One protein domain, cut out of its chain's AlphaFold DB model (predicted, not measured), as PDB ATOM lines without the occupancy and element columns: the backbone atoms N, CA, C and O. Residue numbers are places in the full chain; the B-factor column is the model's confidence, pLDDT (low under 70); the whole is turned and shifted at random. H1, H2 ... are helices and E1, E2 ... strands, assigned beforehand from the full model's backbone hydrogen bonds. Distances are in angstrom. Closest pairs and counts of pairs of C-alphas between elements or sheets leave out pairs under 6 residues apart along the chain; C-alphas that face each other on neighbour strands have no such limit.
ATOM      1  N   GLY A  78     246.040  94.683  42.933       87.75
ATOM      2  CA  GLY A  78     246.674  95.396  41.824       87.75
ATOM      3  C   GLY A  78     248.097  95.841  42.171       87.75
ATOM      4  O   GLY A  78     249.026  95.405  41.492       87.75
ATOM      5  N   PRO A  79     248.291  96.617  43.254       88.25
ATOM      6  CA  PRO A  79     249.623  97.054  43.659       88.25
ATOM      7  C   PRO A  79     250.610  95.923  43.961       88.25
ATOM      8  O   PRO A  79     251.777  96.013  43.589       88.25
ATOM      9  N   ILE A  80     250.154  94.825  44.573       87.81
ATOM     10  CA  ILE A  80     251.012  93.661  44.856       87.81
ATOM     11  C   ILE A  80     251.493  93.007  43.551       87.81
ATOM     12  O   ILE A  80     252.675  92.700  43.409       87.81
ATOM     13  N   GLU A  81     250.599  92.818  42.576       86.94
ATOM     14  CA  GLU A  81     250.954  92.232  41.276       86.94
ATOM     15  C   GLU A  81     251.856  93.183  40.462       86.94
ATOM     16  O   GLU A  81     252.806  92.719  39.835       86.94
ATOM     17  N   ALA A  82     251.621  94.504  40.514       88.50
ATOM     18  CA  ALA A  82     252.476  95.523  39.886       88.50
ATOM     19  C   ALA A  82     253.921  95.472  40.405       88.50
ATOM     20  O   ALA A  82     254.857  95.444  39.602       88.50
ATOM     21  N   LEU A  83     254.104  95.388  41.729       86.19
ATOM     22  CA  LEU A  83     255.427  95.210  42.335       86.19
ATOM     23  C   LEU A  83     256.088  93.907  41.865       86.19
ATOM     24  O   LEU A  83     257.280  93.893  41.565       86.19
ATOM     25  N   GLY A  84     255.310  92.828  41.731       85.62
ATOM     26  CA  GLY A  84     255.790  91.534  41.236       85.62
ATOM     27  C   GLY A  84     256.319  91.554  39.796       85.62
ATOM     28  O   GLY A  84     257.170  90.735  39.455       85.62
ATOM     29  N   VAL A  85     255.858  92.493  38.961       87.00
ATOM     30  CA  VAL A  85     256.316  92.669  37.566       87.00
ATOM     31  C   VAL A  85     257.222  93.895  37.368       87.00
ATOM     32  O   VAL A  85     257.561  94.244  36.234       87.00
ATOM     33  N   GLY A  86     257.623  94.558  38.457       85.75
ATOM     34  CA  GLY A  86     258.503  95.726  38.424       85.75
ATOM     35  C   GLY A  86     257.880  96.937  37.725       85.75
ATOM     36  O   GLY A  86     258.534  97.571  36.892       85.75
ATOM     37  N   ILE A  87     256.599  97.211  37.971       85.69
ATOM     38  CA  ILE A  87     255.977  98.505  37.659       85.69
ATOM     39  C   ILE A  87     256.119  99.417  38.879       85.69
ATOM     40  O   ILE A  87     255.729  99.032  39.980       85.69
ATOM     41  N   ASP A  88     256.604 100.639  38.659       85.75
ATOM     42  CA  ASP A  88     256.601 101.691  39.674       85.75
ATOM     43  C   ASP A  88     255.198 102.288  39.822       85.75
ATOM     44  O   ASP A  88     254.586 102.730  38.843       85.75
ATOM     45  N   ILE A  89     254.702 102.304  41.058       89.06
ATOM     46  CA  ILE A  89     253.381 102.818  41.431       89.06
ATOM     47  C   ILE A  89     253.566 104.143  42.166       89.06
ATOM     48  O   ILE A  89     254.388 104.240  43.079       89.06
ATOM     49  N   HIS A  90     252.781 105.147  41.797       89.44
ATOM     50  CA  HIS A  90     252.745 106.456  42.436       89.44
ATOM     51  C   HIS A  90     251.459 106.643  43.246       89.44
ATOM     52  O   HIS A  90     250.504 105.873  43.137       89.44
ATOM     53  N   SER A  91     251.434 107.677  44.089       88.25
ATOM     54  CA  SER A  91     250.183 108.096  44.721       88.25
ATOM     55  C   SER A  91     249.170 108.491  43.641       88.25
ATOM     56  O   SER A  91     249.561 108.998  42.598       88.25
ATOM     57  N   GLY A  92     247.886 108.208  43.862       89.62
ATOM     58  CA  GLY A  92     246.827 108.492  42.886       89.62
ATOM     59  C   GLY A  92     246.690 107.474  41.744       89.62
ATOM     60  O   GLY A  92     245.641 107.446  41.101       89.62
ATOM     61  N   ASP A  93     247.671 106.593  41.524       92.69
ATOM     62  CA  ASP A  93     247.562 105.542  40.508       92.69
ATOM     63  C   ASP A  93     246.419 104.564  40.817       92.69
ATOM     64  O   ASP A  93     246.284 104.046  41.931       92.69
ATOM     65  N   VAL A  94     245.654 104.209  39.782       92.75
ATOM     66  CA  VAL A  94     244.692 103.104  39.842       92.75
ATOM     67  C   VAL A  94     245.311 101.881  39.179       92.75
ATOM     68  O   VAL A  94     245.527 101.853  37.967       92.75
ATOM     69  N   VAL A  95     245.584 100.849  39.977       94.12
ATOM     70  CA  VAL A  95     246.253  99.628  39.514       94.12
ATOM     71  C   VAL A  95     245.265  98.474  39.399       94.12
ATOM     72  O   VAL A  95     244.614  98.078  40.367       94.12
ATOM     73  N   LEU A  96     245.199  97.882  38.213       92.88
ATOM     74  CA  LEU A  96     244.289  96.805  37.860       92.88
ATOM     75  C   LEU A  96     245.079  95.557  37.476       92.88
ATOM     76  O   LEU A  96     245.968  95.586  36.626       92.88
ATOM     77  N   ARG A  97     244.702  94.418  38.061       91.38
ATOM     78  CA  ARG A  97     245.123  93.118  37.540       91.38
ATOM     79  C   ARG A  97     244.244  92.771  36.344       91.38
ATOM     80  O   ARG A  97     243.026  92.655  36.470       91.38
ATOM     81  N   CYS A  98     244.876  92.533  35.208       93.06
ATOM     82  CA  CYS A  98     244.227  92.288  33.931       93.06
ATOM     83  C   CYS A  98     244.561  90.897  33.387       93.06
ATOM     84  O   CYS A  98     245.467  90.200  33.855       93.06
ATOM     85  N   ASN A  99     243.788  90.502  32.380       95.69
ATOM     86  CA  ASN A  99     244.023  89.320  31.571       95.69
ATOM     87  C   ASN A  99     243.948  89.700  30.093       95.69
ATOM     88  O   ASN A  99     243.007  90.385  29.694       95.69
ATOM     89  N   PHE A 100     244.855  89.166  29.282       96.00
ATOM     90  CA  PHE A 100     244.641  89.041  27.848       96.00
ATOM     91  C   PHE A 100     243.559  87.990  27.589       96.00
ATOM     92  O   PHE A 100     243.553  86.909  28.192       96.00
ATOM     93  N   ALA A 101     242.619  88.336  26.715       96.75
ATOM     94  CA  ALA A 101     241.455  87.527  26.403       96.75
ATOM     95  C   ALA A 101     241.195  87.519  24.895       96.75
ATOM     96  O   ALA A 101     241.513  88.480  24.198       96.75
ATOM     97  N   THR A 102     240.591  86.439  24.409       96.94
ATOM     98  CA  THR A 102     240.107  86.348  23.032       96.94
ATOM     99  C   THR A 102     238.696  86.912  22.979       96.94
ATOM    100  O   THR A 102     237.818  86.448  23.713       96.94
ATOM    101  N   VAL A 103     238.485  87.904  22.117       96.88
ATOM    102  CA  VAL A 103     237.199  88.582  21.931       96.88
ATOM    103  C   VAL A 103     236.804  88.503  20.463       96.88
ATOM    104  O   VAL A 103     237.619  88.783  19.590       96.88
ATOM    105  N   GLU A 104     235.548  88.158  20.198       97.25
ATOM    106  CA  GLU A 104     234.962  88.162  18.859       97.25
ATOM    107  C   GLU A 104     233.594  88.844  18.923       97.25
ATOM    108  O   GLU A 104     232.776  88.520  19.782       97.25
ATOM    109  N   ASN A 105     233.351  89.827  18.049       95.94
ATOM    110  CA  ASN A 105     232.087  90.578  17.989       95.94
ATOM    111  C   ASN A 105     231.625  91.144  19.351       95.94
ATOM    112  O   ASN A 105     230.440  91.140  19.673       95.94
ATOM    113  N   GLY A 106     232.574  91.603  20.177       94.12
ATOM    114  CA  GLY A 106     232.303  92.139  21.517       94.12
ATOM    115  C   GLY A 106     232.052  91.084  22.603       94.12
ATOM    116  O   GLY A 106     231.835  91.445  23.757       94.12
ATOM    117  N   VAL A 107     232.115  89.791  22.274       96.62
ATOM    118  CA  VAL A 107     231.936  88.685  23.220       96.62
ATOM    119  C   VAL A 107     233.291  88.103  23.610       96.62
ATOM    120  O   VAL A 107     234.108  87.762  22.756       96.62
ATOM    121  N   VAL A 108     233.529  87.959  24.916       97.31
ATOM    122  CA  VAL A 108     234.725  87.286  25.441       97.31
ATOM    123  C   VAL A 108     234.574  85.775  25.253       97.31
ATOM    124  O   VAL A 108     233.833  85.132  25.993       97.31
ATOM    125  N   LEU A 109     235.292  85.213  24.280       97.12
ATOM    126  CA  LEU A 109     235.301  83.774  23.999       97.12
ATOM    127  C   LEU A 109     236.205  83.006  24.971       97.12
ATOM    128  O   LEU A 109     235.859  81.919  25.425       97.12
ATOM    129  N   ASP A 110     237.358  83.585  25.322       97.06
ATOM    130  CA  ASP A 110     238.277  83.007  26.304       97.06
ATOM    131  C   ASP A 110     238.949  84.098  27.140       97.06
ATOM    132  O   ASP A 110     239.807  84.842  26.669       97.06
ATOM    133  N   ARG A 111     238.623  84.127  28.436       96.44
ATOM    134  CA  ARG A 111     239.177  85.046  29.448       96.44
ATOM    135  C   ARG A 111     240.678  84.878  29.742       96.44
ATOM    136  O   ARG A 111     241.191  85.534  30.657       96.44
ATOM    137  N   ARG A 112     241.349  83.923  29.096       96.44
ATOM    138  CA  ARG A 112     242.790  83.652  29.208       96.44
ATOM    139  C   ARG A 112     243.475  83.546  27.851       96.44
ATOM    140  O   ARG A 112     244.670  83.264  27.838       96.44
ATOM    141  N   ALA A 113     242.735  83.673  26.749       95.19
ATOM    142  CA  ALA A 113     243.249  83.465  25.398       95.19
ATOM    143  C   ALA A 113     244.074  82.163  25.260       95.19
ATOM    144  O   ALA A 113     245.178  82.164  24.744       95.19
ATOM    145  N   GLY A 114     243.624  81.037  25.814       94.88
ATOM    146  CA  GLY A 114     244.380  79.781  25.771       94.88
ATOM    147  C   GLY A 114     245.655  79.770  26.625       94.88
ATOM    148  O   GLY A 114     246.517  78.919  26.425       94.88
ATOM    149  N   ARG A 115     245.778  80.687  27.597       94.81
ATOM    150  CA  ARG A 115     246.994  80.932  28.391       94.81
ATOM    151  C   ARG A 115     248.199  81.267  27.504       94.81
ATOM    152  O   ARG A 115     249.247  80.631  27.640       94.81
ATOM    153  N   ILE A 116     248.055  82.255  26.614       95.50
ATOM    154  CA  ILE A 116     249.168  82.697  25.755       95.50
ATOM    155  C   ILE A 116     250.413  82.990  26.596       95.50
ATOM    156  O   ILE A 116     250.319  83.457  27.734       95.50
ATOM    157  N   ARG A 117     251.583  82.719  26.019       93.25
ATOM    158  CA  ARG A 117     252.886  83.022  26.629       93.25
ATOM    159  C   ARG A 117     253.796  83.840  25.724       93.25
ATOM    160  O   ARG A 117     254.807  84.349  26.187       93.25
ATOM    161  N   GLU A 118     253.438  83.951  24.453       93.00
ATOM    162  CA  GLU A 118     254.224  84.634  23.436       93.00
ATOM    163  C   GLU A 118     253.563  85.967  23.100       93.00
ATOM    164  O   GLU A 118     252.336  86.074  23.088       93.00
ATOM    165  N   HIS A 119     254.388  86.975  22.821       94.31
ATOM    166  CA  HIS A 119     253.960  88.293  22.346       94.31
ATOM    167  C   HIS A 119     253.056  89.092  23.311       94.31
ATOM    168  O   HIS A 119     252.453  90.088  22.909       94.31
ATOM    169  N   THR A 120     252.966  88.692  24.584       95.00
ATOM    170  CA  THR A 120     252.234  89.430  25.631       95.00
ATOM    171  C   THR A 120     252.854  90.796  25.921       95.00
ATOM    172  O   THR A 120     252.138  91.737  26.253       95.00
ATOM    173  N   ASP A 121     254.170  90.910  25.757       94.44
ATOM    174  CA  ASP A 121     254.945  92.149  25.761       94.44
ATOM    175  C   ASP A 121     254.433  93.130  24.705       94.44
ATOM    176  O   ASP A 121     254.038  94.241  25.045       94.44
ATOM    177  N   LYS A 122     254.307  92.686  23.450       95.75
ATOM    178  CA  LYS A 122     253.821  93.528  22.348       95.75
ATOM    179  C   LYS A 122     252.380  93.989  22.556       95.75
ATOM    180  O   LYS A 122     252.038  95.126  22.238       95.75
ATOM    181  N   LEU A 123     251.525  93.117  23.098       95.12
ATOM    182  CA  LEU A 123     250.149  93.483  23.442       95.12
ATOM    183  C   LEU A 123     250.117  94.547  24.543       95.12
ATOM    184  O   LEU A 123     249.367  95.514  24.432       95.12
ATOM    185  N   ALA A 124     250.942  94.399  25.581       95.06
ATOM    186  CA  ALA A 124     251.043  95.383  26.653       95.06
ATOM    187  C   ALA A 124     251.591  96.728  26.147       95.06
ATOM    188  O   ALA A 124     251.044  97.780  26.483       95.06
ATOM    189  N   GLU A 125     252.616  96.703  25.296       95.19
ATOM    190  CA  GLU A 125     253.184  97.895  24.659       95.19
ATOM    191  C   GLU A 125     252.151  98.630  23.803       95.19
ATOM    192  O   GLU A 125     252.055  99.849  23.893       95.19
ATOM    193  N   SER A 126     251.318  97.909  23.044       95.25
ATOM    194  CA  SER A 126     250.319  98.527  22.159       95.25
ATOM    195  C   SER A 126     249.255  99.362  22.875       95.25
ATOM    196  O   SER A 126     248.630 100.206  22.236       95.25
ATOM    197  N   ILE A 127     249.043  99.129  24.176       93.25
ATOM    198  CA  ILE A 127     248.085  99.888  24.990       93.25
ATOM    199  C   ILE A 127     248.757 100.842  25.980       93.25
ATOM    200  O   ILE A 127     248.077 101.623  26.642       93.25
ATOM    201  N   SER A 128     250.082 100.775  26.099       94.81
ATOM    202  CA  SER A 128     250.842 101.626  27.008       94.81
ATOM    203  C   SER A 128     251.067 103.006  26.391       94.81
ATOM    204  O   SER A 128     251.431 103.126  25.227       94.81
ATOM    205  N   GLY A 129     250.867 104.057  27.180       94.06
ATOM    206  CA  GLY A 129     250.915 105.451  26.749       94.06
ATOM    207  C   GLY A 129     249.624 105.965  26.106       94.06
ATOM    208  O   GLY A 129     249.580 107.134  25.732       94.06
ATOM    209  N   ILE A 130     248.575 105.142  25.985       96.12
ATOM    210  CA  ILE A 130     247.279 105.602  25.474       96.12
ATOM    211  C   ILE A 130     246.616 106.502  26.515       96.12
ATOM    212  O   ILE A 130     246.462 106.113  27.673       96.12
ATOM    213  N   GLU A 131     246.176 107.679  26.079       96.19
ATOM    214  CA  GLU A 131     245.281 108.535  26.850       96.19
ATOM    215  C   GLU A 131     243.862 107.953  26.797       96.19
ATOM    216  O   GLU A 131     243.247 107.864  25.733       96.19
ATOM    217  N   VAL A 132     243.365 107.478  27.940       95.38
ATOM    218  CA  VAL A 132     242.055 106.808  28.047       95.38
ATOM    219  C   VAL A 132     240.938 107.760  28.475       95.38
ATOM    220  O   VAL A 132     239.762 107.467  28.265       95.38
ATOM    221  N   ALA A 133     241.308 108.888  29.073       93.81
ATOM    222  CA  ALA A 133     240.460 110.019  29.424       93.81
ATOM    223  C   ALA A 133     241.357 111.258  29.580       93.81
ATOM    224  O   ALA A 133     242.575 111.106  29.615       93.81
ATOM    225  N   GLU A 134     240.762 112.449  29.682       94.75
ATOM    226  CA  GLU A 134     241.497 113.715  29.834       94.75
ATOM    227  C   GLU A 134     242.569 113.608  30.929       94.75
ATOM    228  O   GLU A 134     242.244 113.382  32.097       94.75
ATOM    229  N   ASP A 135     243.839 113.728  30.528       93.88
ATOM    230  CA  ASP A 135     245.017 113.645  31.399       93.88
ATOM    231  C   ASP A 135     245.217 112.300  32.134       93.88
ATOM    232  O   ASP A 135     245.999 112.234  33.084       93.88
ATOM    233  N   ILE A 136     244.567 111.214  31.692       95.62
ATOM    234  CA  ILE A 136     244.721 109.861  32.253       95.62
ATOM    235  C   ILE A 136     245.342 108.921  31.219       95.62
ATOM    236  O   ILE A 136     244.732 108.600  30.197       95.62
ATOM    237  N   TYR A 137     246.521 108.391  31.538       95.88
ATOM    238  CA  TYR A 137     247.290 107.499  30.672       95.88
ATOM    239  C   TYR A 137     247.302 106.061  31.190       95.88
ATOM    240  O   TYR A 137     247.437 105.808  32.389       95.88
ATOM    241  N   ALA A 138     247.190 105.109  30.267       95.88
ATOM    242  CA  ALA A 138     247.305 103.681  30.529       95.88
ATOM    243  C   ALA A 138     248.758 103.207  30.400       95.88
ATOM    244  O   ALA A 138     249.419 103.489  29.407       95.88
ATOM    245  N   TYR A 139     249.244 102.414  31.352       94.62
ATOM    246  CA  TYR A 139     250.537 101.733  31.290       94.62
ATOM    247  C   TYR A 139     250.346 100.261  31.617       94.62
ATOM    248  O   TYR A 139     249.832  99.924  32.679       94.62
ATOM    249  N   CYS A 140     250.758  99.369  30.727       94.88
ATOM    250  CA  CYS A 140     250.558  97.938  30.890       94.88
ATOM    251  C   CYS A 140     251.894  97.197  30.888       94.88
ATOM    252  O   CYS A 140     252.761  97.474  30.061       94.88
ATOM    253  N   LYS A 141     252.050  96.206  31.771       94.56
ATOM    254  CA  LYS A 141     253.093  95.179  31.625       94.56
ATOM    255  C   LYS A 141     252.493  93.781  31.629       94.56
ATOM    256  O   LYS A 141     251.547  93.521  32.382       94.56
ATOM    257  N   PRO A 142     253.060  92.854  30.840       93.88
ATOM    258  CA  PRO A 142     252.704  91.453  30.948       93.88
ATOM    259  C   PRO A 142     253.196  90.886  32.285       93.88
ATOM    260  O   PRO A 142     254.228  91.285  32.822       93.88
ATOM    261  N   ALA A 143     252.449  89.919  32.801       90.50
ATOM    262  CA  ALA A 143     252.831  89.081  33.926       90.50
ATOM    263  C   ALA A 143     252.945  87.624  33.437       90.50
ATOM    264  O   ALA A 143     253.205  87.355  32.266       90.50
ATOM    265  N   THR A 144     252.770  86.647  34.327       88.62
ATOM    266  CA  THR A 144     252.844  85.228  33.957       88.62
ATOM    267  C   THR A 144     251.680  84.811  33.046       88.62
ATOM    268  O   THR A 144     250.513  84.940  33.424       88.62
ATOM    269  N   GLU A 145     252.000  84.224  31.887       92.19
ATOM    270  CA  GLU A 145     251.033  83.799  30.861       92.19
ATOM    271  C   GLU A 145     250.135  84.964  30.394       92.19
ATOM    272  O   GLU A 145     250.588  86.074  30.154       92.19
ATOM    273  N   HIS A 146     248.832  84.718  30.300       93.94
ATOM    274  CA  HIS A 146     247.783  85.661  29.939       93.94
ATOM    275  C   HIS A 146     247.578  86.821  30.922       93.94
ATOM    276  O   HIS A 146     246.683  87.634  30.708       93.94
ATOM    277  N   ARG A 147     248.294  86.867  32.046       94.50
ATOM    278  CA  ARG A 147     248.101  87.909  33.058       94.50
ATOM    279  C   ARG A 147     248.825  89.180  32.630       94.50
ATOM    280  O   ARG A 147     249.881  89.119  32.011       94.50
ATOM    281  N   ALA A 148     248.279  90.318  33.020       94.75
ATOM    282  CA  ALA A 148     248.908  91.616  32.854       94.75
ATOM    283  C   ALA A 148     248.555  92.514  34.038       94.75
ATOM    284  O   ALA A 148     247.614  92.232  34.787       94.75
ATOM    285  N   VAL A 149     249.293  93.602  34.194       95.50
ATOM    286  CA  VAL A 149     248.976  94.662  35.147       95.50
ATOM    287  C   VAL A 149     248.831  95.958  34.374       95.50
ATOM    288  O   VAL A 149     249.719  96.303  33.599       95.50
ATOM    289  N   LEU A 150     247.710  96.642  34.580       95.19
ATOM    290  CA  LEU A 150     247.396  97.936  33.992       95.19
ATOM    291  C   LEU A 150     247.422  98.994  35.094       95.19
ATOM    292  O   LEU A 150     246.749  98.846  36.111       95.19
ATOM    293  N   VAL A 151     248.167 100.063  34.876       95.38
ATOM    294  CA  VAL A 151     248.164 101.268  35.698       95.38
ATOM    295  C   VAL A 151     247.491 102.374  34.912       95.38
ATOM    296  O   VAL A 151     247.873 102.648  33.777       95.38
ATOM    297  N   LEU A 152     246.491 102.999  35.519       95.31
ATOM    298  CA  LEU A 152     245.917 104.248  35.042       95.31
ATOM    299  C   LEU A 152     246.492 105.371  35.895       95.31
ATOM    300  O   LEU A 152     246.348 105.346  37.121       95.31
ATOM    301  N   ARG A 153     247.150 106.325  35.243       94.50
ATOM    302  CA  ARG A 153     247.852 107.425  35.898       94.50
ATOM    303  C   ARG A 153     247.322 108.757  35.398       94.50
ATOM    304  O   ARG A 153     247.377 109.016  34.197       94.50
ATOM    305  N   GLY A 154     246.816 109.560  36.329       92.25
ATOM    306  CA  GLY A 154     246.385 110.937  36.100       92.25
ATOM    307  C   GLY A 154     247.466 111.961  36.451       92.25
ATOM    308  O   GLY A 154     248.570 111.593  36.861       92.25
ATOM    309  N   ARG A 155     247.131 113.250  36.336       82.50
ATOM    310  CA  ARG A 155     247.837 114.315  37.068       82.50
ATOM    311  C   ARG A 155     247.422 114.273  38.545       82.50
ATOM    312  O   ARG A 155     246.267 113.956  38.825       82.50
TER     313      ARG A 155
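AT A GLANCE: This is residues 78 to 155 of the 156 residues of the protein "2,3-bisphosphoglycerate-independent phosphoglycerate mutase" of Paenibacillus alvei (UniProt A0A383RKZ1). A strongly twisted sheet of four strands forms the core, with H1 over one face and H2 over the other; the small hairpin of E2 and E3 is set off beyond the end of E1, away from this core. The printed part has 78 residues, with two named helices and six named strands in the order H1 E1 E2 E3 H2 E4 E5 E6. The main sheet has the order E1, E6, E5, E4, antiparallel throughout, and the class is mixed, helices and strands. The whole is compact, with a radius of gyration of the C-alphas of 12.7 A, and spans 35 by 28 by 18 A.

HOW THE PARTS SIT: Start at the inner strand E6, residues 147 to 153. Its antiparallel neighbour on one side is the edge strand E1, residues 94 to 99, where N 96 and O 150 are 2.8 A apart, within hydrogen-bond range. On its other side is E5, residues 136 to 142, with N 139 and O 151 at 2.8 A; E5 and E6 are a hairpin. E5 pairs with the edge strand E4, residues 131 to 133, over its residues 136 to 137, and N 136 and O 133 are 2.9 A apart. E4, E5 and E6 form a meander, each strand the antiparallel neighbour of the one before. H1, residues 78 to 84, is on the sheet at a height of 8.1 A, over E1 and, only just, E6, with 3 of its C-alphas; it runs slantwise to the strands, at 57 degrees to E1 on the local plane. Its closest C-alphas to E1 are those of Gly 78 and Leu 96, 4.8 A apart. H2, residues 120 to 127, is on the opposite face, 6.0 A high over E5 and along it, at 3 degrees on the local plane; the closest C-alphas are those of Ala 124 and Cys 140, 5.0 A apart. Across a break of 2 residues E1 runs on, at 81 degrees, into E2, residues 102 to 104, which forms a hairpin with E3, residues 107 to 110; there N 104 and O 107 are 3.0 A apart. Each O i to N i+4 pair of H1 is within hydrogen-bond range, and 3 of 4 in H2.

IN THESE COORDINATES: Find C-alpha 78 at (246.674, 95.396, 41.824), where H1 begins. From C-alpha 94 at (244.692, 103.104, 39.842), E1 runs 16.1 A; H2 measures 11.3 A and E5 20.1 A. E6 runs 19.7 A to C-alpha 153 at (247.852, 107.425, 35.898).

THE WHOLE: Look for the two C-alphas farthest apart at Ser 91 and Asn 105, 36.7 A. The printed part has no cut and no long link. Its mean pLDDT is 93.2, and no printed residue is under 70.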